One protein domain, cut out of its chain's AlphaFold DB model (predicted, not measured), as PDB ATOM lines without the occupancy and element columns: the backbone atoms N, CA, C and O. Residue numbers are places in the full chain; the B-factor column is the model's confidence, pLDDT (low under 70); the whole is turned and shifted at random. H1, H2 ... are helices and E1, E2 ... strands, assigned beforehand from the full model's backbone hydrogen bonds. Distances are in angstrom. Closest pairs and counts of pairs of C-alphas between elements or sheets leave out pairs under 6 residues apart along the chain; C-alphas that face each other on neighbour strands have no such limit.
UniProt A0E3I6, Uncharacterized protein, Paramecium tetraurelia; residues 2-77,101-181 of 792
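This is residues 2 to 77 and 101 to 181 of the 792 residues of an uncharacterized protein of Paramecium tetraurelia (UniProt A0E3I6). The chain winds in stacked turns, each a strand followed by a helix: E1, E2 and E3 lie side by side in one small parallel sheet, and H4, H5 and H6 form a row along it. H1, H2 and H3 gather round the H4 end of this row, with H4 in the middle of the domain and the long first stretch, residues 2 to 28, running round the outside of these three helices. The 157 printed residues hold six named helices and three named strands, in the order H1 H2 H3 E1 H4 E2 H5 E3 H6; the class is mixed, with under half of the residues in named elements. The whole is compact, with a radius of gyration of the C-alphas of 15.6 A and spans of 49 by 35 by 32 A.

H1, residues 29 to 41, only just touches the hub H4, residues 115 to 125, with 3 pairs of C-alphas within 8 A, through its residues 32 to 35 alone; the closest C-alphas, of Met 32 and Phe 116, are 7.1 A apart. H2, residues 43 to 49, is near H4. H3, residues 54 to 65, touches H4 at a steep tilt of 54 degrees, opposite ways, closest at the C-alphas of Asn 57 and Cys 124, 6.4 A. H5, residues 142 to 153, touches H4 at a shallow tilt of 3 degrees, the same way, closest at the C-alphas of Asp 122 and Ile 151, 4.8 A. H6, residues 171 to 174, only just touches H5, with 3 pairs of C-alphas within 8 A; the closest C-alphas, of Tyr 145 and Phe 173, are 6.0 A apart. The sheet runs E1, residues 104 to 109, E2, residues 130 to 136, and E3, residues 161 to 165. N 106 and O 132 are 3.0 A apart, and N 135 and O 163 2.8 A, both within hydrogen-bond range. E1, H4, E2 and E2, H5, E3 are strand-helix-strand units, two parallel neighbour strands joined through a helix, with right-handed crossovers. H3, H4 and H5 only graze the sheet, H4 only just on it with 5 pairs of C-alphas within 10 A. Every O i to N i+4 pair is within hydrogen-bond range in H1 to H5; H6 is too short for one.

H1 begins at C-alpha 29 (85.411, 17.324, 1.607) and is 18.2 A long; H3 measures 16.3 A, H4 15.1 A and H5 16.4 A. E1 measures 16.8 A, E2 17.7 A and E3 13.1 A. H2 is 10.0 A long, and H6, 5.3 A, ends at C-alpha 174 (107.409, 22.805, -4.398).

The C-alphas farthest apart, of Glu 6 and Trp 166, are 51.0 A apart. Residues 78 to 100 are not printed, and C-alphas 77 and 101 are 21.6 A apart across the cut. Of the links that are printed whole, no link is long. Mean pLDDT of the printed part is 85.9; residues 2 to 8, 75 to 77 and 101 to 103 are under 70.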
ATOM      1  N   PRO A   2      82.243  -2.845 -12.780       45.94
ATOM      2  CA  PRO A   2      81.325  -1.780 -13.164       45.94
ATOM      3  C   PRO A   2      80.039  -2.407 -13.742       45.94
ATOM      4  O   PRO A   2      80.143  -3.419 -14.441       45.94
ATOM      5  N   PRO A   3      78.848  -1.862 -13.435       56.44
ATOM      6  CA  PRO A   3      77.572  -2.420 -13.887       56.44
ATOM      7  C   PRO A   3      77.520  -2.524 -15.417       56.44
ATOM      8  O   PRO A   3      78.120  -1.700 -16.127       56.44
ATOM      9  N   LYS A   4      76.820  -3.552 -15.922       58.97
ATOM     10  CA  LYS A   4      76.587  -3.748 -17.363       58.97
ATOM     11  C   LYS A   4      75.882  -2.507 -17.930       58.97
ATOM     12  O   LYS A   4      75.127  -1.856 -17.217       58.97
ATOM     13  N   LYS A   5      76.125  -2.168 -19.204       55.22
ATOM     14  CA  LYS A   5      75.626  -0.932 -19.854       55.22
ATOM     15  C   LYS A   5      74.101  -0.745 -19.728       55.22
ATOM     16  O   LYS A   5      73.632   0.383 -19.719       55.22
ATOM     17  N   GLU A   6      73.362  -1.844 -19.588       56.12
ATOM     18  CA  GLU A   6      71.900  -1.899 -19.438       56.12
ATOM     19  C   GLU A   6      71.403  -1.634 -17.996       56.12
ATOM     20  O   GLU A   6      70.224  -1.366 -17.805       56.12
ATOM     21  N   GLU A   7      72.284  -1.664 -16.987       58.59
ATOM     22  CA  GLU A   7      71.966  -1.466 -15.555       58.59
ATOM     23  C   GLU A   7      72.460  -0.110 -15.007       58.59
ATOM     24  O   GLU A   7      72.356   0.170 -13.810       58.59
ATOM     25  N   ARG A   8      73.052   0.736 -15.859       66.06
ATOM     26  CA  ARG A   8      73.581   2.046 -15.454       66.06
ATOM     27  C   ARG A   8      72.478   3.088 -15.406       66.06
ATOM     28  O   ARG A   8      71.662   3.179 -16.320       66.06
ATOM     29  N   LYS A   9      72.487   3.900 -14.347       72.94
ATOM     30  CA  LYS A   9      71.614   5.075 -14.265       72.94
ATOM     31  C   LYS A   9      71.928   6.031 -15.427       72.94
ATOM     32  O   LYS A   9      73.091   6.101 -15.833       72.94
ATOM     33  N   PRO A  10      70.926   6.749 -15.963       75.94
ATOM     34  CA  PRO A  10      71.173   7.797 -16.946       75.94
ATOM     35  C   PRO A  10      72.112   8.867 -16.369       75.94
ATOM     36  O   PRO A  10      72.174   9.066 -15.154       75.94
ATOM     37  N   LEU A  11      72.865   9.529 -17.250       81.25
ATOM     38  CA  LEU A  11      73.767  10.623 -16.890       81.25
ATOM     39  C   LEU A  11      72.935  11.850 -16.490       81.25
ATOM     40  O   LEU A  11      72.537  12.647 -17.336       81.25
ATOM     41  N   GLU A  12      72.628  11.953 -15.200       82.25
ATOM     42  CA  GLU A  12      71.891  13.067 -14.602       82.25
ATOM     43  C   GLU A  12      72.861  14.060 -13.944       82.25
ATOM     44  O   GLU A  12      73.904  13.637 -13.428       82.25
ATOM     45  N   PRO A  13      72.560  15.370 -13.954       83.25
ATOM     46  CA  PRO A  13      73.431  16.367 -13.346       83.25
ATOM     47  C   PRO A  13      73.432  16.257 -11.819       83.25
ATOM     48  O   PRO A  13      72.402  15.992 -11.200       83.25
ATOM     49  N   MET A  14      74.594  16.491 -11.200       84.56
ATOM     50  CA  MET A  14      74.722  16.519  -9.736       84.56
ATOM     51  C   MET A  14      73.940  17.685  -9.123       84.56
ATOM     52  O   MET A  14      73.409  17.556  -8.020       84.56
ATOM     53  N   PHE A  15      73.866  18.812  -9.837       82.00
ATOM     54  CA  PHE A  15      73.100  19.988  -9.438       82.00
ATOM     55  C   PHE A  15      72.022  20.292 -10.490       82.00
ATOM     56  O   PHE A  15      72.342  20.404 -11.673       82.00
ATOM     57  N   PRO A  16      70.744  20.426 -10.091       70.50
ATOM     58  CA  PRO A  16      69.627  20.540 -11.029       70.50
ATOM     59  C   PRO A  16      69.566  21.887 -11.764       70.50
ATOM     60  O   PRO A  16      68.971  21.964 -12.836       70.50
ATOM     61  N   GLU A  17      70.179  22.940 -11.216       73.50
ATOM     62  CA  GLU A  17      70.212  24.278 -11.812       73.50
ATOM     63  C   GLU A  17      71.654  24.772 -11.953       73.50
ATOM     64  O   GLU A  17      72.417  24.775 -10.987       73.50
ATOM     65  N   ILE A  18      72.011  25.224 -13.159       76.81
ATOM     66  CA  ILE A  18      73.323  25.808 -13.451       76.81
ATOM     67  C   ILE A  18      73.258  27.316 -13.178       76.81
ATOM     68  O   ILE A  18      72.468  28.008 -13.831       76.81
ATOM     69  N   PRO A  19      74.093  27.863 -12.277       75.81
ATOM     70  CA  PRO A  19      74.172  29.304 -12.070       75.81
ATOM     71  C   PRO A  19      74.564  30.039 -13.358       75.81
ATOM     72  O   PRO A  19      75.448  29.603 -14.097       75.81
ATOM     73  N   LEU A  20      73.938  31.194 -13.604       71.62
ATOM     74  CA  LEU A  20      74.204  32.039 -14.779       71.62
ATOM     75  C   LEU A  20      75.645  32.566 -14.838       71.62
ATOM     76  O   LEU A  20      76.185  32.763 -15.925       71.62
ATOM     77  N   PHE A  21      76.259  32.806 -13.680       77.06
ATOM     78  CA  PHE A  21      77.611  33.338 -13.565       77.06
ATOM     79  C   PHE A  21      78.447  32.464 -12.643       77.06
ATOM     80  O   PHE A  21      77.932  31.855 -11.709       77.06
ATOM     81  N   TYR A  22      79.748  32.430 -12.916       87.00
ATOM     82  CA  TYR A  22      80.702  31.788 -12.029       87.00
ATOM     83  C   TYR A  22      80.810  32.536 -10.703       87.00
ATOM     84  O   TYR A  22      81.102  33.735 -10.685       87.00
ATOM     85  N   GLU A  23      80.664  31.799  -9.608       85.50
ATOM     86  CA  GLU A  23      80.949  32.263  -8.256       85.50
ATOM     87  C   GLU A  23      81.952  31.318  -7.596       85.50
ATOM     88  O   GLU A  23      81.883  30.099  -7.751       85.50
ATOM     89  N   TYR A  24      82.906  31.882  -6.854       89.94
ATOM     90  CA  TYR A  24      83.853  31.078  -6.093       89.94
ATOM     91  C   TYR A  24      83.126  30.368  -4.948       89.94
ATOM     92  O   TYR A  24      82.562  31.028  -4.071       89.94
ATOM     93  N   ILE A  25      83.208  29.037  -4.921       89.75
ATOM     94  CA  ILE A  25      82.615  28.196  -3.880       89.75
ATOM     95  C   ILE A  25      83.725  27.415  -3.172       89.75
ATOM     96  O   ILE A  25      84.568  26.782  -3.807       89.75
ATOM     97  N   ASP A  26      83.724  27.453  -1.841       89.69
ATOM     98  CA  ASP A  26      84.620  26.639  -1.016       89.69
ATOM     99  C   ASP A  26      83.933  25.312  -0.666       89.69
ATOM    100  O   ASP A  26      83.204  25.207   0.320       89.69
ATOM    101  N   TYR A  27      84.092  24.319  -1.543       89.06
ATOM    102  CA  TYR A  27      83.438  23.018  -1.411       89.06
ATOM    103  C   TYR A  27      83.980  22.202  -0.228       89.06
ATOM    104  O   TYR A  27      85.190  22.138   0.019       89.06
ATOM    105  N   SER A  28      83.080  21.520   0.485       91.12
ATOM    106  CA  SER A  28      83.442  20.616   1.579       91.12
ATOM    107  C   SER A  28      84.135  19.345   1.065       91.12
ATOM    108  O   SER A  28      84.062  18.996  -0.115       91.12
ATOM    109  N   ASN A  29      84.800  18.611   1.964       90.38
ATOM    110  CA  ASN A  29      85.411  17.324   1.607       90.38
ATOM    111  C   ASN A  29      84.359  16.306   1.138       90.38
ATOM    112  O   ASN A  29      84.607  15.584   0.181       90.38
ATOM    113  N   GLU A  30      83.174  16.303   1.752       91.75
ATOM    114  CA  GLU A  30      82.057  15.438   1.349       91.75
ATOM    115  C   GLU A  30      81.589  15.759  -0.076       91.75
ATOM    116  O   GLU A  30      81.378  14.859  -0.883       91.75
ATOM    117  N   GLN A  31      81.494  17.046  -0.431       90.31
ATOM    118  CA  GLN A  31      81.147  17.466  -1.792       90.31
ATOM    119  C   GLN A  31      82.224  17.050  -2.806       90.31
ATOM    120  O   GLN A  31      81.905  16.622  -3.914       90.31
ATOM    121  N   MET A  32      83.503  17.126  -2.428       92.31
ATOM    122  CA  MET A  32      84.606  16.625  -3.254       92.31
ATOM    123  C   MET A  32      84.559  15.105  -3.447       92.31
ATOM    124  O   MET A  32      84.847  14.620  -4.542       92.31
ATOM    125  N   GLU A  33      84.207  14.346  -2.410       93.00
ATOM    126  CA  GLU A  33      84.022  12.895  -2.499       93.00
ATOM    127  C   GLU A  33      82.857  12.543  -3.426       93.00
ATOM    128  O   GLU A  33      83.043  11.743  -4.341       93.00
ATOM    129  N   GLN A  34      81.718  13.231  -3.297       92.88
ATOM    130  CA  GLN A  34      80.574  13.072  -4.200       92.88
ATOM    131  C   GLN A  34      80.952  13.339  -5.663       92.88
ATOM    132  O   GLN A  34      80.590  12.563  -6.549       92.88
ATOM    133  N   LEU A  35      81.720  14.403  -5.931       93.88
ATOM    134  CA  LEU A  35      82.212  14.694  -7.280       93.88
ATOM    135  C   LEU A  35      83.113  13.566  -7.803       93.88
ATOM    136  O   LEU A  35      82.994  13.148  -8.953       93.88
ATOM    137  N   ASN A  36      84.013  13.049  -6.967       93.25
ATOM    138  CA  ASN A  36      84.904  11.957  -7.351       93.25
ATOM    139  C   ASN A  36      84.147  10.656  -7.639       93.25
ATOM    140  O   ASN A  36      84.464   9.974  -8.615       93.25
ATOM    141  N   GLU A  37      83.149  10.312  -6.825       93.25
ATOM    142  CA  GLU A  37      82.278   9.159  -7.066       93.25
ATOM    143  C   GLU A  37      81.521   9.302  -8.387       93.25
ATOM    144  O   GLU A  37      81.511   8.363  -9.187       93.25
ATOM    145  N   TYR A  38      80.979  10.491  -8.663       92.62
ATOM    146  CA  TYR A  38      80.294  10.797  -9.916       92.62
ATOM    147  C   TYR A  38      81.214  10.625 -11.136       92.62
ATOM    148  O   TYR A  38      80.900   9.864 -12.056       92.62
ATOM    149  N   LEU A  39      82.389  11.270 -11.125       92.31
ATOM    150  CA  LEU A  39      83.372  11.203 -12.216       92.31
ATOM    151  C   LEU A  39      83.884   9.776 -12.467       92.31
ATOM    152  O   LEU A  39      84.187   9.415 -13.608       92.31
ATOM    153  N   ASN A  40      83.998   8.964 -11.412       91.62
ATOM    154  CA  ASN A  40      84.422   7.570 -11.511       91.62
ATOM    155  C   ASN A  40      83.306   6.662 -12.040       91.62
ATOM    156  O   ASN A  40      83.573   5.804 -12.886       91.62
ATOM    157  N   TYR A  41      82.068   6.843 -11.569       89.88
ATOM    158  CA  TYR A  41      80.916   6.050 -11.999       89.88
ATOM    159  C   TYR A  41      80.627   6.247 -13.493       89.88
ATOM    160  O   TYR A  41      80.492   5.264 -14.225       89.88
ATOM    161  N   PHE A  42      80.631   7.502 -13.957       90.31
ATOM    162  CA  PHE A  42      80.350   7.879 -15.349       90.31
ATOM    163  C   PHE A  42      81.597   7.976 -16.240       90.31
ATOM    164  O   PHE A  42      81.547   8.554 -17.326       90.31
ATOM    165  N   LYS A  43      82.740   7.420 -15.811       89.56
ATOM    166  CA  LYS A  43      84.002   7.545 -16.556       89.56
ATOM    167  C   LYS A  43      83.901   7.126 -18.030       89.56
ATOM    168  O   LYS A  43      84.384   7.882 -18.872       89.56
ATOM    169  N   PRO A  44      83.294   5.978 -18.390       86.81
ATOM    170  CA  PRO A  44      83.179   5.571 -19.792       86.81
ATOM    171  C   PRO A  44      82.370   6.548 -20.654       86.81
ATOM    172  O   PRO A  44      82.762   6.838 -21.780       86.81
ATOM    173  N   GLU A  45      81.263   7.062 -20.121       90.00
ATOM    174  CA  GLU A  45      80.367   8.000 -20.789       90.00
ATOM    175  C   GLU A  45      81.043   9.365 -20.973       90.00
ATOM    176  O   GLU A  45      81.097   9.879 -22.089       90.00
ATOM    177  N   LEU A  46      81.642   9.904 -19.905       89.62
ATOM    178  CA  LEU A  46      82.349  11.186 -19.933       89.62
ATOM    179  C   LEU A  46      83.560  11.145 -20.869       89.62
ATOM    180  O   LEU A  46      83.740  12.051 -21.678       89.62
ATOM    181  N   THR A  47      84.359  10.073 -20.820       87.81
ATOM    182  CA  THR A  47      85.537   9.919 -21.693       87.81
ATOM    183  C   THR A  47      85.136   9.859 -23.169       87.81
ATOM    184  O   THR A  47      85.837  10.412 -24.008       87.81
ATOM    185  N   ALA A  48      83.996   9.238 -23.500       87.12
ATOM    186  CA  ALA A  48      83.497   9.179 -24.874       87.12
ATOM    187  C   ALA A  48      83.025  10.543 -25.414       87.12
ATOM    188  O   ALA A  48      82.981  10.731 -26.628       87.12
ATOM    189  N   MET A  49      82.665  11.482 -24.532       87.69
ATOM    190  CA  MET A  49      82.261  12.842 -24.901       87.69
ATOM    191  C   MET A  49      83.444  13.812 -25.017       87.69
ATOM    192  O   MET A  49      83.301  14.862 -25.644       87.69
ATOM    193  N   MET A  50      84.592  13.489 -24.411       88.00
ATOM    194  CA  MET A  50      85.763  14.365 -24.428       88.00
ATOM    195  C   MET A  50      86.338  14.535 -25.834       88.00
ATOM    196  O   MET A  50      86.399  13.609 -26.641       88.00
ATOM    197  N   LYS A  51      86.824  15.744 -26.089       86.56
ATOM    198  CA  LYS A  51      87.518  16.169 -27.300       86.56
ATOM    199  C   LYS A  51      88.988  16.455 -26.998       86.56
ATOM    200  O   LYS A  51      89.387  16.616 -25.845       86.56
ATOM    201  N   ASN A  52      89.793  16.617 -28.042       84.06
ATOM    202  CA  ASN A  52      91.182  17.069 -27.930       84.06
ATOM    203  C   ASN A  52      91.266  18.603 -27.742       84.06
ATOM    204  O   ASN A  52      91.942  19.312 -28.485       84.06
ATOM    205  N   ASN A  53      90.474  19.144 -26.808       86.00
ATOM    206  CA  ASN A  53      90.444  20.566 -26.481       86.00
ATOM    207  C   ASN A  53      90.014  20.804 -25.031       86.00
ATOM    208  O   ASN A  53      88.958  20.339 -24.604       86.00
ATOM    209  N   ILE A  54      90.831  21.536 -24.270       87.75
ATOM    210  CA  ILE A  54      90.626  21.715 -22.833       87.75
ATOM    211  C   ILE A  54      89.413  22.588 -22.519       87.75
ATOM    212  O   ILE A  54      88.706  22.329 -21.550       87.75
ATOM    213  N   PHE A  55      89.129  23.589 -23.352       89.06
ATOM    214  CA  PHE A  55      88.008  24.499 -23.144       89.06
ATOM    215  C   PHE A  55      86.670  23.818 -23.436       89.06
ATOM    216  O   PHE A  55      85.740  23.941 -22.639       89.06
ATOM    217  N   ASP A  56      86.607  23.049 -24.528       88.88
ATOM    218  CA  ASP A  56      85.437  22.232 -24.864       88.88
ATOM    219  C   ASP A  56      85.175  21.187 -23.773       88.88
ATOM    220  O   ASP A  56      84.039  21.016 -23.337       88.88
ATOM    221  N   ASN A  57      86.221  20.508 -23.292       91.19
ATOM    222  CA  ASN A  57      86.080  19.501 -22.240       91.19
ATOM    223  C   ASN A  57      85.586  20.104 -20.927       91.19
ATOM    224  O   ASN A  57      84.713  19.530 -20.280       91.19
ATOM    225  N   MET A  58      86.107  21.270 -20.543       92.62
ATOM    226  CA  MET A  58      85.637  21.975 -19.352       92.62
ATOM    227  C   MET A  58      84.184  22.429 -19.502       92.62
ATOM    228  O   MET A  58      83.424  22.341 -18.543       92.62
ATOM    229  N   GLU A  59      83.761  22.855 -20.695       90.69
ATOM    230  CA  GLU A  59      82.353  23.161 -20.972       90.69
ATOM    231  C   GLU A  59      81.454  21.934 -20.818       90.69
ATOM    232  O   GLU A  59      80.464  21.994 -20.089       90.69
ATOM    233  N   ILE A  60      81.838  20.817 -21.440       90.56
ATOM    234  CA  ILE A  60      81.105  19.549 -21.374       90.56
ATOM    235  C   ILE A  60      80.970  19.084 -19.921       90.56
ATOM    236  O   ILE A  60      79.868  18.750 -19.481       90.56
ATOM    237  N   LEU A  61      82.065  19.083 -19.156       92.88
ATOM    238  CA  LEU A  61      82.058  18.642 -17.759       92.88
ATOM    239  C   LEU A  61      81.204  19.559 -16.875       92.88
ATOM    240  O   LEU A  61      80.387  19.059 -16.104       92.88
ATOM    241  N   CYS A  62      81.336  20.883 -17.010       91.56
ATOM    242  CA  CYS A  62      80.530  21.840 -16.248       91.56
ATOM    243  C   CYS A  62      79.029  21.697 -16.545       91.56
ATOM    244  O   CYS A  62      78.231  21.646 -15.608       91.56
ATOM    245  N   GLN A  63      78.647  21.563 -17.822       89.12
ATOM    246  CA  GLN A  63      77.255  21.339 -18.232       89.12
ATOM    247  C   GLN A  63      76.705  20.012 -17.704       89.12
ATOM    248  O   GLN A  63      75.570  19.963 -17.239       89.12
ATOM    249  N   THR A  64      77.514  18.952 -17.744       89.69
ATOM    250  CA  THR A  64      77.098  17.615 -17.302       89.69
ATOM    251  C   THR A  64      76.898  17.552 -15.792       89.69
ATOM    252  O   THR A  64      75.940  16.953 -15.323       89.69
ATOM    253  N   ILE A  65      77.786  18.178 -15.019       89.69
ATOM    254  CA  ILE A  65      77.723  18.162 -13.550       89.69
ATOM    255  C   ILE A  65      76.671  19.146 -13.026       89.69
ATOM    256  O   ILE A  65      76.103  18.923 -11.958       89.69
ATOM    257  N   GLY A  66      76.390  20.213 -13.774       87.88
ATOM    258  CA  GLY A  66      75.440  21.244 -13.375       87.88
ATOM    259  C   GLY A  66      76.089  22.443 -12.670       87.88
ATOM    260  O   GLY A  66      75.470  23.053 -11.808       87.88
ATOM    261  N   ILE A  67      77.339  22.790 -12.998       89.88
ATOM    262  CA  ILE A  67      78.048  23.929 -12.387       89.88
ATOM    263  C   ILE A  67      78.417  24.999 -13.417       89.88
ATOM    264  O   ILE A  67      78.621  24.719 -14.598       89.88
ATOM    265  N   SER A  68      78.546  26.245 -12.965       87.19
ATOM    266  CA  SER A  68      79.009  27.356 -13.799       87.19
ATOM    267  C   SER A  68      80.484  27.192 -14.174       87.19
ATOM    268  O   SER A  68      81.334  26.989 -13.305       87.19
ATOM    269  N   ARG A  69      80.812  27.347 -15.459       89.06
ATOM    270  CA  ARG A  69      82.195  27.291 -15.955       89.06
ATOM    271  C   ARG A  69      83.002  28.507 -15.492       89.06
ATOM    272  O   ARG A  69      82.566  29.643 -15.677       89.06
ATOM    273  N   HIS A  70      84.205  28.277 -14.964       91.56
ATOM    274  CA  HIS A  70      85.113  29.359 -14.573       91.56
ATOM    275  C   HIS A  70      85.484  30.252 -15.786       91.56
ATOM    276  O   HIS A  70      85.761  29.713 -16.862       91.56
ATOM    277  N   PRO A  71      85.551  31.598 -15.650       87.12
ATOM    278  CA  PRO A  71      85.707  32.527 -16.778       87.12
ATOM    279  C   PRO A  71      86.919  32.265 -17.677       87.12
ATOM    280  O   PRO A  71      86.822  32.392 -18.892       87.12
ATOM    281  N   SER A  72      88.043  31.828 -17.102       84.38
ATOM    282  CA  SER A  72      89.254  31.446 -17.852       84.38
ATOM    283  C   SER A  72      89.089  30.251 -18.796       84.38
ATOM    284  O   SER A  72      89.991  29.991 -19.583       84.38
ATOM    285  N   PHE A  73      87.972  29.522 -18.725       85.00
ATOM    286  CA  PHE A  73      87.661  28.402 -19.618       85.00
ATOM    287  C   PHE A  73      86.575  28.742 -20.645       85.00
ATOM    288  O   PHE A  73      86.100  27.859 -21.359       85.00
ATOM    289  N   ILE A  74      86.169  30.009 -20.731       76.62
ATOM    290  CA  ILE A  74      85.280  30.495 -21.783       76.62
ATOM    291  C   ILE A  74      86.144  30.799 -23.006       76.62
ATOM    292  O   ILE A  74      86.969  31.710 -22.959       76.62
ATOM    293  N   LEU A  75      85.960  30.041 -24.094       56.44
ATOM    294  CA  LEU A  75      86.597  30.355 -25.374       56.44
ATOM    295  C   LEU A  75      86.210  31.787 -25.772       56.44
ATOM    296  O   LEU A  75      85.014  32.062 -25.932       56.44
ATOM    297  N   PRO A  76      87.178  32.704 -25.954       38.53
ATOM    298  CA  PRO A  76      86.875  33.976 -26.573       38.53
ATOM    299  C   PRO A  76      86.357  33.670 -27.973       38.53
ATOM    300  O   PRO A  76      87.003  32.965 -28.750       38.53
ATOM    301  N   THR A  77      85.170  34.165 -28.305       30.56
ATOM    302  CA  THR A  77      84.662  34.106 -29.674       30.56
ATOM    303  C   THR A  77      85.615  34.937 -30.541       30.56
ATOM    304  O   THR A  77      85.528  36.157 -30.547       30.56
ATOM    305  N   GLN A 101      97.415  17.715 -32.626       49.94
ATOM    306  CA  GLN A 101      98.748  17.961 -32.037       49.94
ATOM    307  C   GLN A 101      99.028  19.391 -31.540       49.94
ATOM    308  O   GLN A 101     100.178  19.707 -31.231       49.94
ATOM    309  N   VAL A 102      98.024  20.267 -31.420       57.94
ATOM    310  CA  VAL A 102      98.259  21.649 -30.958       57.94
ATOM    311  C   VAL A 102      98.416  21.684 -29.427       57.94
ATOM    312  O   VAL A 102      97.459  21.365 -28.717       57.94
ATOM    313  N   PRO A 103      99.589  22.066 -28.879       62.94
ATOM    314  CA  PRO A 103      99.792  22.153 -27.435       62.94
ATOM    315  C   PRO A 103      98.887  23.227 -26.828       62.94
ATOM    316  O   PRO A 103      98.918  24.383 -27.249       62.94
ATOM    317  N   GLN A 104      98.102  22.859 -25.814       80.00
ATOM    318  CA  GLN A 104      97.154  23.780 -25.182       80.00
ATOM    319  C   GLN A 104      97.740  24.437 -23.928       80.00
ATOM    320  O   GLN A 104      98.593  23.859 -23.241       80.00
ATOM    321  N   MET A 105      97.273  25.653 -23.637       85.62
ATOM    322  CA  MET A 105      97.674  26.463 -22.487       85.62
ATOM    323  C   MET A 105      96.447  27.019 -21.765       85.62
ATOM    324  O   MET A 105      95.501  27.468 -22.407       85.62
ATOM    325  N   ILE A 106      96.504  27.048 -20.433       87.69
ATOM    326  CA  ILE A 106      95.526  27.747 -19.593       87.69
ATOM    327  C   ILE A 106      96.213  28.874 -18.836       87.69
ATOM    328  O   ILE A 106      97.277  28.670 -18.247       87.69
ATOM    329  N   GLN A 107      95.553  30.029 -18.789       86.19
ATOM    330  CA  GLN A 107      95.969  31.169 -17.988       86.19
ATOM    331  C   GLN A 107      94.817  31.689 -17.125       86.19
ATOM    332  O   GLN A 107      93.736  32.015 -17.619       86.19
ATOM    333  N   ILE A 108      95.068  31.799 -15.822       86.75
ATOM    334  CA  ILE A 108      94.109  32.299 -14.839       86.75
ATOM    335  C   ILE A 108      94.743  33.474 -14.098       86.75
ATOM    336  O   ILE A 108      95.617  33.287 -13.256       86.75
ATOM    337  N   ASN A 109      94.283  34.693 -14.392       84.56
ATOM    338  CA  ASN A 109      94.830  35.922 -13.814       84.56
ATOM    339  C   ASN A 109      93.804  36.603 -12.904       84.56
ATOM    340  O   ASN A 109      92.738  36.993 -13.373       84.56
ATOM    341  N   SER A 110      94.150  36.836 -11.638       85.12
ATOM    342  CA  SER A 110      93.378  37.651 -10.681       85.12
ATOM    343  C   SER A 110      91.919  37.221 -10.455       85.12
ATOM    344  O   SER A 110      91.104  38.018  -9.992       85.12
ATOM    345  N   ILE A 111      91.584  35.961 -10.747       85.88
ATOM    346  CA  ILE A 111      90.285  35.344 -10.440       85.88
ATOM    347  C   ILE A 111      90.546  34.115  -9.570       85.88
ATOM    348  O   ILE A 111      91.456  33.333  -9.857       85.88
ATOM    349  N   LYS A 112      89.784  33.961  -8.483       91.62
ATOM    350  CA  LYS A 112      89.885  32.780  -7.619       91.62
ATOM    351  C   LYS A 112      89.341  31.557  -8.349       91.62
ATOM    352  O   LYS A 112      88.280  31.640  -8.955       91.62
ATOM    353  N   ILE A 113      90.033  30.435  -8.208       93.94
ATOM    354  CA  ILE A 113      89.622  29.146  -8.758       93.94
ATOM    355  C   ILE A 113      89.222  28.209  -7.622       93.94
ATOM    356  O   ILE A 113      89.978  28.036  -6.675       93.94
ATOM    357  N   ASP A 114      88.035  27.621  -7.688       94.12
ATOM    358  CA  ASP A 114      87.563  26.644  -6.706       94.12
ATOM    359  C   ASP A 114      88.146  25.236  -6.949       94.12
ATOM    360  O   ASP A 114      88.767  24.936  -7.975       94.12
ATOM    361  N   LEU A 115      87.954  24.359  -5.963       94.19
ATOM    362  CA  LEU A 115      88.516  23.011  -5.979       94.19
ATOM    363  C   LEU A 115      87.825  22.081  -6.994       94.19
ATOM    364  O   LEU A 115      88.495  21.208  -7.549       94.19
ATOM    365  N   PHE A 116      86.535  22.287  -7.286       94.56
ATOM    366  CA  PHE A 116      85.815  21.522  -8.309       94.56
ATOM    367  C   PHE A 116      86.411  21.817  -9.684       94.56
ATOM    368  O   PHE A 116      86.787  20.891 -10.394       94.56
ATOM    369  N   THR A 117      86.602  23.094 -10.023       95.06
ATOM    370  CA  THR A 117      87.207  23.518 -11.292       95.06
ATOM    371  C   THR A 117      88.593  22.893 -11.493       95.06
ATOM    372  O   THR A 117      88.870  22.352 -12.564       95.06
ATOM    373  N   LEU A 118      89.459  22.889 -10.470       95.12
ATOM    374  CA  LEU A 118      90.772  22.228 -10.554       95.12
ATOM    375  C   LEU A 118      90.667  20.705 -10.693       95.12
ATOM    376  O   LEU A 118      91.493  20.089 -11.366       95.12
ATOM    377  N   ARG A 119      89.664  20.079 -10.072       95.19
ATOM    378  CA  ARG A 119      89.448  18.636 -10.198       95.19
ATOM    379  C   ARG A 119      88.927  18.242 -11.580       95.19
ATOM    380  O   ARG A 119      89.341  17.215 -12.107       95.19
ATOM    381  N   LEU A 120      88.078  19.064 -12.191       94.69
ATOM    382  CA  LEU A 120      87.647  18.867 -13.576       94.69
ATOM    383  C   LEU A 120      88.799  19.066 -14.558       94.69
ATOM    384  O   LEU A 120      88.944  18.275 -15.488       94.69
ATOM    385  N   LEU A 121      89.655  20.059 -14.306       93.88
ATOM    386  CA  LEU A 121      90.877  20.259 -15.077       93.88
ATOM    387  C   LEU A 121      91.776  19.016 -15.022       93.88
ATOM    388  O   LEU A 121      92.207  18.537 -16.065       93.88
ATOM    389  N   ASP A 122      92.010  18.459 -13.833       93.25
ATOM    390  CA  ASP A 122      92.754  17.203 -13.660       93.25
ATOM    391  C   ASP A 122      92.160  16.058 -14.487       93.25
ATOM    392  O   ASP A 122      92.874  15.347 -15.188       93.25
ATOM    393  N   TYR A 123      90.833  15.933 -14.465       92.56
ATOM    394  CA  TYR A 123      90.114  14.859 -15.141       92.56
ATOM    395  C   TYR A 123      90.243  14.895 -16.673       92.56
ATOM    396  O   TYR A 123      90.259  13.840 -17.303       92.56
ATOM    397  N   CYS A 124      90.341  16.081 -17.284       91.19
ATOM    398  CA  CYS A 124      90.391  16.226 -18.745       91.19
ATOM    399  C   CYS A 124      91.740  16.708 -19.310       91.19
ATOM    400  O   CYS A 124      91.907  16.762 -20.534       91.19
ATOM    401  N   ALA A 125      92.724  17.027 -18.464       87.69
ATOM    402  CA  ALA A 125      94.047  17.487 -18.892       87.69
ATOM    403  C   ALA A 125      94.782  16.466 -19.787       87.69
ATOM    404  O   ALA A 125      95.443  16.863 -20.748       87.69
ATOM    405  N   GLY A 126      94.620  15.164 -19.530       82.94
ATOM    406  CA  GLY A 126      95.349  14.112 -20.252       82.94
ATOM    407  C   GLY A 126      94.859  13.907 -21.685       82.94
ATOM    408  O   GLY A 126      95.640  13.607 -22.587       82.94
ATOM    409  N   VAL A 127      93.567  14.152 -21.915       81.69
ATOM    410  CA  VAL A 127      92.902  13.968 -23.216       81.69
ATOM    411  C   VAL A 127      92.950  15.240 -24.076       81.69
ATOM    412  O   VAL A 127      92.757  15.179 -25.283       81.69
ATOM    413  N   SER A 128      93.240  16.398 -23.476       78.94
ATOM    414  CA  SER A 128      93.151  17.717 -24.126       78.94
ATOM    415  C   SER A 128      94.468  18.275 -24.680       78.94
ATOM    416  O   SER A 128      94.479  19.379 -25.221       78.94
ATOM    417  N   GLY A 129      95.591  17.570 -24.507       80.06
ATOM    418  CA  GLY A 129      96.897  18.054 -24.971       80.06
ATOM    419  C   GLY A 129      97.431  19.267 -24.193       80.06
ATOM    420  O   GLY A 129      98.231  20.040 -24.725       80.06
ATOM    421  N   LEU A 130      97.003  19.453 -22.938       87.88
ATOM    422  CA  LEU A 130      97.456  20.547 -22.080       87.88
ATOM    423  C   LEU A 130      98.952  20.421 -21.751       87.88
ATOM    424  O   LEU A 130      99.403  19.421 -21.190       87.88
ATOM    425  N   THR A 131      99.717  21.469 -22.063       88.31
ATOM    426  CA  THR A 131     101.175  21.514 -21.833       88.31
ATOM    427  C   THR A 131     101.609  22.606 -20.862       88.31
ATOM    428  O   THR A 131     102.678  22.493 -20.253       88.31
ATOM    429  N   THR A 132     100.796  23.659 -20.721       90.00
ATOM    430  CA  THR A 132     101.167  24.880 -19.998       90.00
ATOM    431  C   THR A 132     100.043  25.362 -19.088       90.00
ATOM    432  O   THR A 132      98.906  25.515 -19.532       90.00
ATOM    433  N   ILE A 133     100.368  25.641 -17.824       93.06
ATOM    434  CA  ILE A 133      99.436  26.210 -16.841       93.06
ATOM    435  C   ILE A 133     100.045  27.482 -16.252       93.06
ATOM    436  O   ILE A 133     101.165  27.452 -15.741       93.06
ATOM    437  N   LYS A 134      99.293  28.585 -16.282       92.88
ATOM    438  CA  LYS A 134      99.649  29.855 -15.647       92.88
ATOM    439  C   LYS A 134      98.600  30.287 -14.629       92.88
ATOM    440  O   LYS A 134      97.429  30.441 -14.965       92.88
ATOM    441  N   MET A 135      99.055  30.505 -13.401       91.12
ATOM    442  CA  MET A 135      98.275  30.954 -12.252       91.12
ATOM    443  C   MET A 135      98.906  32.239 -11.716       91.12
ATOM    444  O   MET A 135     100.014  32.223 -11.179       91.12
ATOM    445  N   SER A 136      98.225  33.366 -11.886       90.12
ATOM    446  CA  SER A 136      98.731  34.674 -11.482       90.12
ATOM    447  C   SER A 136      97.750  35.362 -10.537       90.12
ATOM    448  O   SER A 136      96.622  35.667 -10.928       90.12
ATOM    449  N   ASN A 137      98.188  35.674  -9.313       89.88
ATOM    450  CA  ASN A 137      97.396  36.410  -8.317       89.88
ATOM    451  C   ASN A 137      96.014  35.770  -8.021       89.88
ATOM    452  O   ASN A 137      95.005  36.465  -7.906       89.88
ATOM    453  N   ASN A 138      95.933  34.436  -7.930       90.94
ATOM    454  CA  ASN A 138      94.669  33.717  -7.690       90.94
ATOM    455  C   ASN A 138      94.375  33.493  -6.200       90.94
ATOM    456  O   ASN A 138      93.236  33.207  -5.838       90.94
ATOM    457  N   GLY A 139      95.389  33.613  -5.337       89.00
ATOM    458  CA  GLY A 139      95.246  33.401  -3.893       89.00
ATOM    459  C   GLY A 139      94.990  31.936  -3.527       89.00
ATOM    460  O   GLY A 139      94.092  31.656  -2.735       89.00
ATOM    461  N   LEU A 140      95.756  31.017  -4.127       92.56
ATOM    462  CA  LEU A 140      95.566  29.574  -3.967       92.56
ATOM    463  C   LEU A 140      95.760  29.096  -2.518       92.56
ATOM    464  O   LEU A 140      96.738  29.430  -1.850       92.56
ATOM    465  N   THR A 141      94.845  28.247  -2.057       92.75
ATOM    466  CA  THR A 141      94.897  27.561  -0.763       92.75
ATOM    467  C   THR A 141      95.773  26.308  -0.830       92.75
ATOM    468  O   THR A 141      96.083  25.788  -1.903       92.75
ATOM    469  N   ALA A 142      96.138  25.750   0.330       92.62
ATOM    470  CA  ALA A 142      96.898  24.497   0.393       92.62
ATOM    471  C   ALA A 142      96.188  23.328  -0.324       92.62
ATOM    472  O   ALA A 142      96.847  22.530  -0.986       92.62
ATOM    473  N   ARG A 143      94.849  23.262  -0.255       93.44
ATOM    474  CA  ARG A 143      94.048  22.239  -0.952       93.44
ATOM    475  C   ARG A 143      94.102  22.404  -2.469       93.44
ATOM    476  O   ARG A 143      94.243  21.422  -3.189       93.44
ATOM    477  N   GLN A 144      94.042  23.641  -2.956       95.19
ATOM    478  CA  GLN A 144      94.158  23.932  -4.388       95.19
ATOM    479  C   GLN A 144      95.560  23.606  -4.908       95.19
ATOM    480  O   GLN A 144      95.687  22.998  -5.965       95.19
ATOM    481  N   TYR A 145      96.610  23.908  -4.138       95.31
ATOM    482  CA  TYR A 145      97.970  23.476  -4.465       95.31
ATOM    483  C   TYR A 145      98.122  21.950  -4.474       95.31
ATOM    484  O   TYR A 145      98.768  21.411  -5.368       95.31
ATOM    485  N   GLN A 146      97.498  21.235  -3.535       94.56
ATOM    486  CA  GLN A 146      97.488  19.770  -3.540       94.56
ATOM    487  C   GLN A 146      96.802  19.215  -4.798       94.56
ATOM    488  O   GLN A 146      97.330  18.300  -5.429       94.56
ATOM    489  N   GLN A 147      95.672  19.794  -5.205       94.81
ATOM    490  CA  GLN A 147      95.002  19.401  -6.445       94.81
ATOM    491  C   GLN A 147      95.839  19.760  -7.682       94.81
ATOM    492  O   GLN A 147      95.928  18.965  -8.610       94.81
ATOM    493  N   MET A 148      96.523  20.908  -7.690       95.00
ATOM    494  CA  MET A 148      97.469  21.250  -8.757       95.00
ATOM    495  C   MET A 148      98.633  20.262  -8.843       95.00
ATOM    496  O   MET A 148      99.023  19.900  -9.949       95.00
ATOM    497  N   ALA A 149      99.162  19.805  -7.704       94.00
ATOM    498  CA  ALA A 149     100.189  18.768  -7.667       94.00
ATOM    499  C   ALA A 149      99.680  17.466  -8.305       94.00
ATOM    500  O   ALA A 149     100.404  16.840  -9.074       94.00
ATOM    501  N   ALA A 150      98.423  17.088  -8.048       93.31
ATOM    502  CA  ALA A 150      97.806  15.925  -8.687       93.31
ATOM    503  C   ALA A 150      97.752  16.072 -10.218       93.31
ATOM    504  O   ALA A 150      98.143  15.145 -10.921       93.31
ATOM    505  N   ILE A 151      97.383  17.256 -10.728       93.56
ATOM    506  CA  ILE A 151      97.352  17.539 -12.174       93.56
ATOM    507  C   ILE A 151      98.736  17.345 -12.801       93.56
ATOM    508  O   ILE A 151      98.866  16.667 -13.816       93.56
ATOM    509  N   ILE A 152      99.783  17.948 -12.232       92.12
ATOM    510  CA  ILE A 152     101.119  17.909 -12.850       92.12
ATOM    511  C   ILE A 152     101.778  16.529 -12.750       92.12
ATOM    512  O   ILE A 152     102.529  16.165 -13.650       92.12
ATOM    513  N   ASN A 153     101.491  15.774 -11.685       91.19
ATOM    514  CA  ASN A 153     102.053  14.442 -11.440       91.19
ATOM    515  C   ASN A 153     101.266  13.316 -12.129       91.19
ATOM    516  O   ASN A 153     101.668  12.154 -12.061       91.19
ATOM    517  N   ASN A 154     100.126  13.620 -12.752       89.31
ATOM    518  CA  ASN A 154      99.331  12.622 -13.450       89.31
ATOM    519  C   ASN A 154     100.095  12.137 -14.704       89.31
ATOM    520  O   ASN A 154     100.392  12.954 -15.579       89.31
ATOM    521  N   PRO A 155     100.404  10.831 -14.834       86.81
ATOM    522  CA  PRO A 155     101.193  10.303 -15.950       86.81
ATOM    523  C   PRO A 155     100.491  10.418 -17.310       86.81
ATOM    524  O   PRO A 155     101.151  10.327 -18.344       86.81
ATOM    525  N   GLU A 156      99.171  10.614 -17.325       85.75
ATOM    526  CA  GLU A 156      98.402  10.859 -18.549       85.75
ATOM    527  C   GLU A 156      98.533  12.322 -19.026       85.75
ATOM    528  O   GLU A 156      98.259  12.615 -20.191       85.75
ATOM    529  N   ASN A 157      99.000  13.238 -18.167       84.38
ATOM    530  CA  ASN A 157      99.115  14.665 -18.467       84.38
ATOM    531  C   ASN A 157     100.477  15.024 -19.080       84.38
ATOM    532  O   ASN A 157     101.528  14.505 -18.711       84.38
ATOM    533  N   LYS A 158     100.466  15.989 -20.009       86.56
ATOM    534  CA  LYS A 158     101.663  16.465 -20.734       86.56
ATOM    535  C   LYS A 158     102.157  17.833 -20.253       86.56
ATOM    536  O   LYS A 158     102.895  18.510 -20.969       86.56
ATOM    537  N   VAL A 159     101.755  18.260 -19.054       90.88
ATOM    538  CA  VAL A 159     102.112  19.577 -18.512       90.88
ATOM    539  C   VAL A 159     103.607  19.627 -18.205       90.88
ATOM    540  O   VAL A 159     104.107  18.899 -17.352       90.88
ATOM    541  N   LYS A 160     104.321  20.509 -18.907       90.50
ATOM    542  CA  LYS A 160     105.771  20.722 -18.757       90.50
ATOM    543  C   LYS A 160     106.133  22.147 -18.367       90.50
ATOM    544  O   LYS A 160     107.260  22.373 -17.929       90.50
ATOM    545  N   LYS A 161     105.206  23.095 -18.524       92.69
ATOM    546  CA  LYS A 161     105.418  24.510 -18.215       92.69
ATOM    547  C   LYS A 161     104.422  24.982 -17.163       92.69
ATOM    548  O   LYS A 161     103.212  24.829 -17.337       92.69
ATOM    549  N   LEU A 162     104.938  25.560 -16.089       94.19
ATOM    550  CA  LEU A 162     104.155  26.038 -14.963       94.19
ATOM    551  C   LEU A 162     104.586  27.456 -14.598       94.19
ATOM    552  O   LEU A 162     105.759  27.709 -14.329       94.19
ATOM    553  N   PHE A 163     103.618  28.361 -14.559       94.69
ATOM    554  CA  PHE A 163     103.826  29.752 -14.188       94.69
ATOM    555  C   PHE A 163     102.994  30.063 -12.949       94.69
ATOM    556  O   PHE A 163     101.769  29.930 -12.985       94.69
ATOM    557  N   ILE A 164     103.644  30.447 -11.853       93.88
ATOM    558  CA  ILE A 164     102.985  30.869 -10.618       93.88
ATOM    559  C   ILE A 164     103.517  32.245 -10.245       93.88
ATOM    560  O   ILE A 164     104.651  32.374  -9.802       93.88
ATOM    561  N   ASP A 165     102.691  33.273 -10.415       91.25
ATOM    562  CA  ASP A 165     103.139  34.658 -10.276       91.25
ATOM    563  C   ASP A 165     102.271  35.439  -9.276       91.25
ATOM    564  O   ASP A 165     101.060  35.227  -9.161       91.25
ATOM    565  N   TRP A 166     102.890  36.381  -8.562       88.94
ATOM    566  CA  TRP A 166     102.241  37.324  -7.642       88.94
ATOM    567  C   TRP A 166     101.355  36.668  -6.575       88.94
ATOM    568  O   TRP A 166     100.301  37.191  -6.218       88.94
ATOM    569  N   GLN A 167     101.773  35.517  -6.052       91.62
ATOM    570  CA  GLN A 167     101.090  34.849  -4.946       91.62
ATOM    571  C   GLN A 167     102.053  34.002  -4.120       91.62
ATOM    572  O   GLN A 167     103.067  33.526  -4.629       91.62
ATOM    573  N   GLN A 168     101.718  33.779  -2.851       92.12
ATOM    574  CA  GLN A 168     102.492  32.881  -1.999       92.12
ATOM    575  C   GLN A 168     102.322  31.431  -2.453       92.12
ATOM    576  O   GLN A 168     101.228  31.001  -2.829       92.12
ATOM    577  N   VAL A 169     103.418  30.679  -2.397       92.00
ATOM    578  CA  VAL A 169     103.464  29.278  -2.819       92.00
ATOM    579  C   VAL A 169     103.552  28.381  -1.597       92.00
ATOM    580  O   VAL A 169     104.239  28.696  -0.630       92.00
ATOM    581  N   ASN A 170     102.840  27.260  -1.622       89.25
ATOM    582  CA  ASN A 170     102.919  26.272  -0.555       89.25
ATOM    583  C   ASN A 170     104.221  25.451  -0.662       89.25
ATOM    584  O   ASN A 170     104.595  25.018  -1.747       89.25
ATOM    585  N   GLU A 171     104.902  25.203   0.457       89.69
ATOM    586  CA  GLU A 171     106.173  24.462   0.454       89.69
ATOM    587  C   GLU A 171     106.020  23.004  -0.008       89.69
ATOM    588  O   GLU A 171     106.823  22.534  -0.814       89.69
ATOM    589  N   ASN A 172     104.960  22.305   0.416       90.69
ATOM    590  CA  ASN A 172     104.721  20.917   0.004       90.69
ATOM    591  C   ASN A 172     104.492  20.814  -1.507       90.69
ATOM    592  O   ASN A 172     104.863  19.819  -2.124       90.69
ATOM    593  N   PHE A 173     103.915  21.851  -2.119       93.19
ATOM    594  CA  PHE A 173     103.745  21.914  -3.567       93.19
ATOM    595  C   PHE A 173     105.086  21.976  -4.309       93.19
ATOM    596  O   PHE A 173     105.246  21.312  -5.329       93.19
ATOM    597  N   LEU A 174     106.079  22.699  -3.780       92.25
ATOM    598  CA  LEU A 174     107.409  22.805  -4.398       92.25
ATOM    599  C   LEU A 174     108.158  21.462  -4.440       92.25
ATOM    600  O   LEU A 174     109.001  21.266  -5.307       92.25
ATOM    601  N   GLN A 175     107.824  20.503  -3.572       89.94
ATOM    602  CA  GLN A 175     108.380  19.143  -3.648       89.94
ATOM    603  C   GLN A 175     107.850  18.350  -4.851       89.94
ATOM    604  O   GLN A 175     108.452  17.357  -5.247       89.94
ATOM    605  N   GLN A 176     106.723  18.776  -5.423       90.75
ATOM    606  CA  GLN A 176     105.950  18.029  -6.417       90.75
ATOM    607  C   GLN A 176     106.135  18.558  -7.848       90.75
ATOM    608  O   GLN A 176     105.535  18.034  -8.779       90.75
ATOM    609  N   VAL A 177     106.971  19.581  -8.064       89.94
ATOM    610  CA  VAL A 177     107.186  20.185  -9.397       89.94
ATOM    611  C   VAL A 177     108.348  19.561 -10.182       89.94
ATOM    612  O   VAL A 177     108.793  20.122 -11.177       89.94
ATOM    613  N   GLN A 178     108.834  18.383  -9.785       85.31
ATOM    614  CA  GLN A 178     110.072  17.790 -10.320       85.31
ATOM    615  C   GLN A 178     109.994  17.353 -11.798       85.31
ATOM    616  O   GLN A 178     111.026  17.262 -12.467       85.31
ATOM    617  N   GLN A 179     108.794  17.095 -12.344       86.88
ATOM    618  CA  GLN A 179     108.626  16.796 -13.780       86.88
ATOM    619  C   GLN A 179     108.500  18.033 -14.683       86.88
ATOM    620  O   GLN A 179     108.424  17.878 -15.907       86.88
ATOM    621  N   ILE A 180     108.425  19.233 -14.096       91.81
ATOM    622  CA  ILE A 180     108.277  20.495 -14.822       91.81
ATOM    623  C   ILE A 180     109.628  20.899 -15.417       91.81
ATOM    624  O   ILE A 180     110.656  20.882 -14.749       91.81
ATOM    625  N   GLU A 181     109.614  21.284 -16.691       93.19
ATOM    626  CA  GLU A 181     110.803  21.730 -17.422       93.19
ATOM    627  C   GLU A 181     110.944  23.257 -17.400       93.19
ATOM    628  O   GLU A 181     112.056  23.778 -17.455       93.19
TER     629      GLU A 181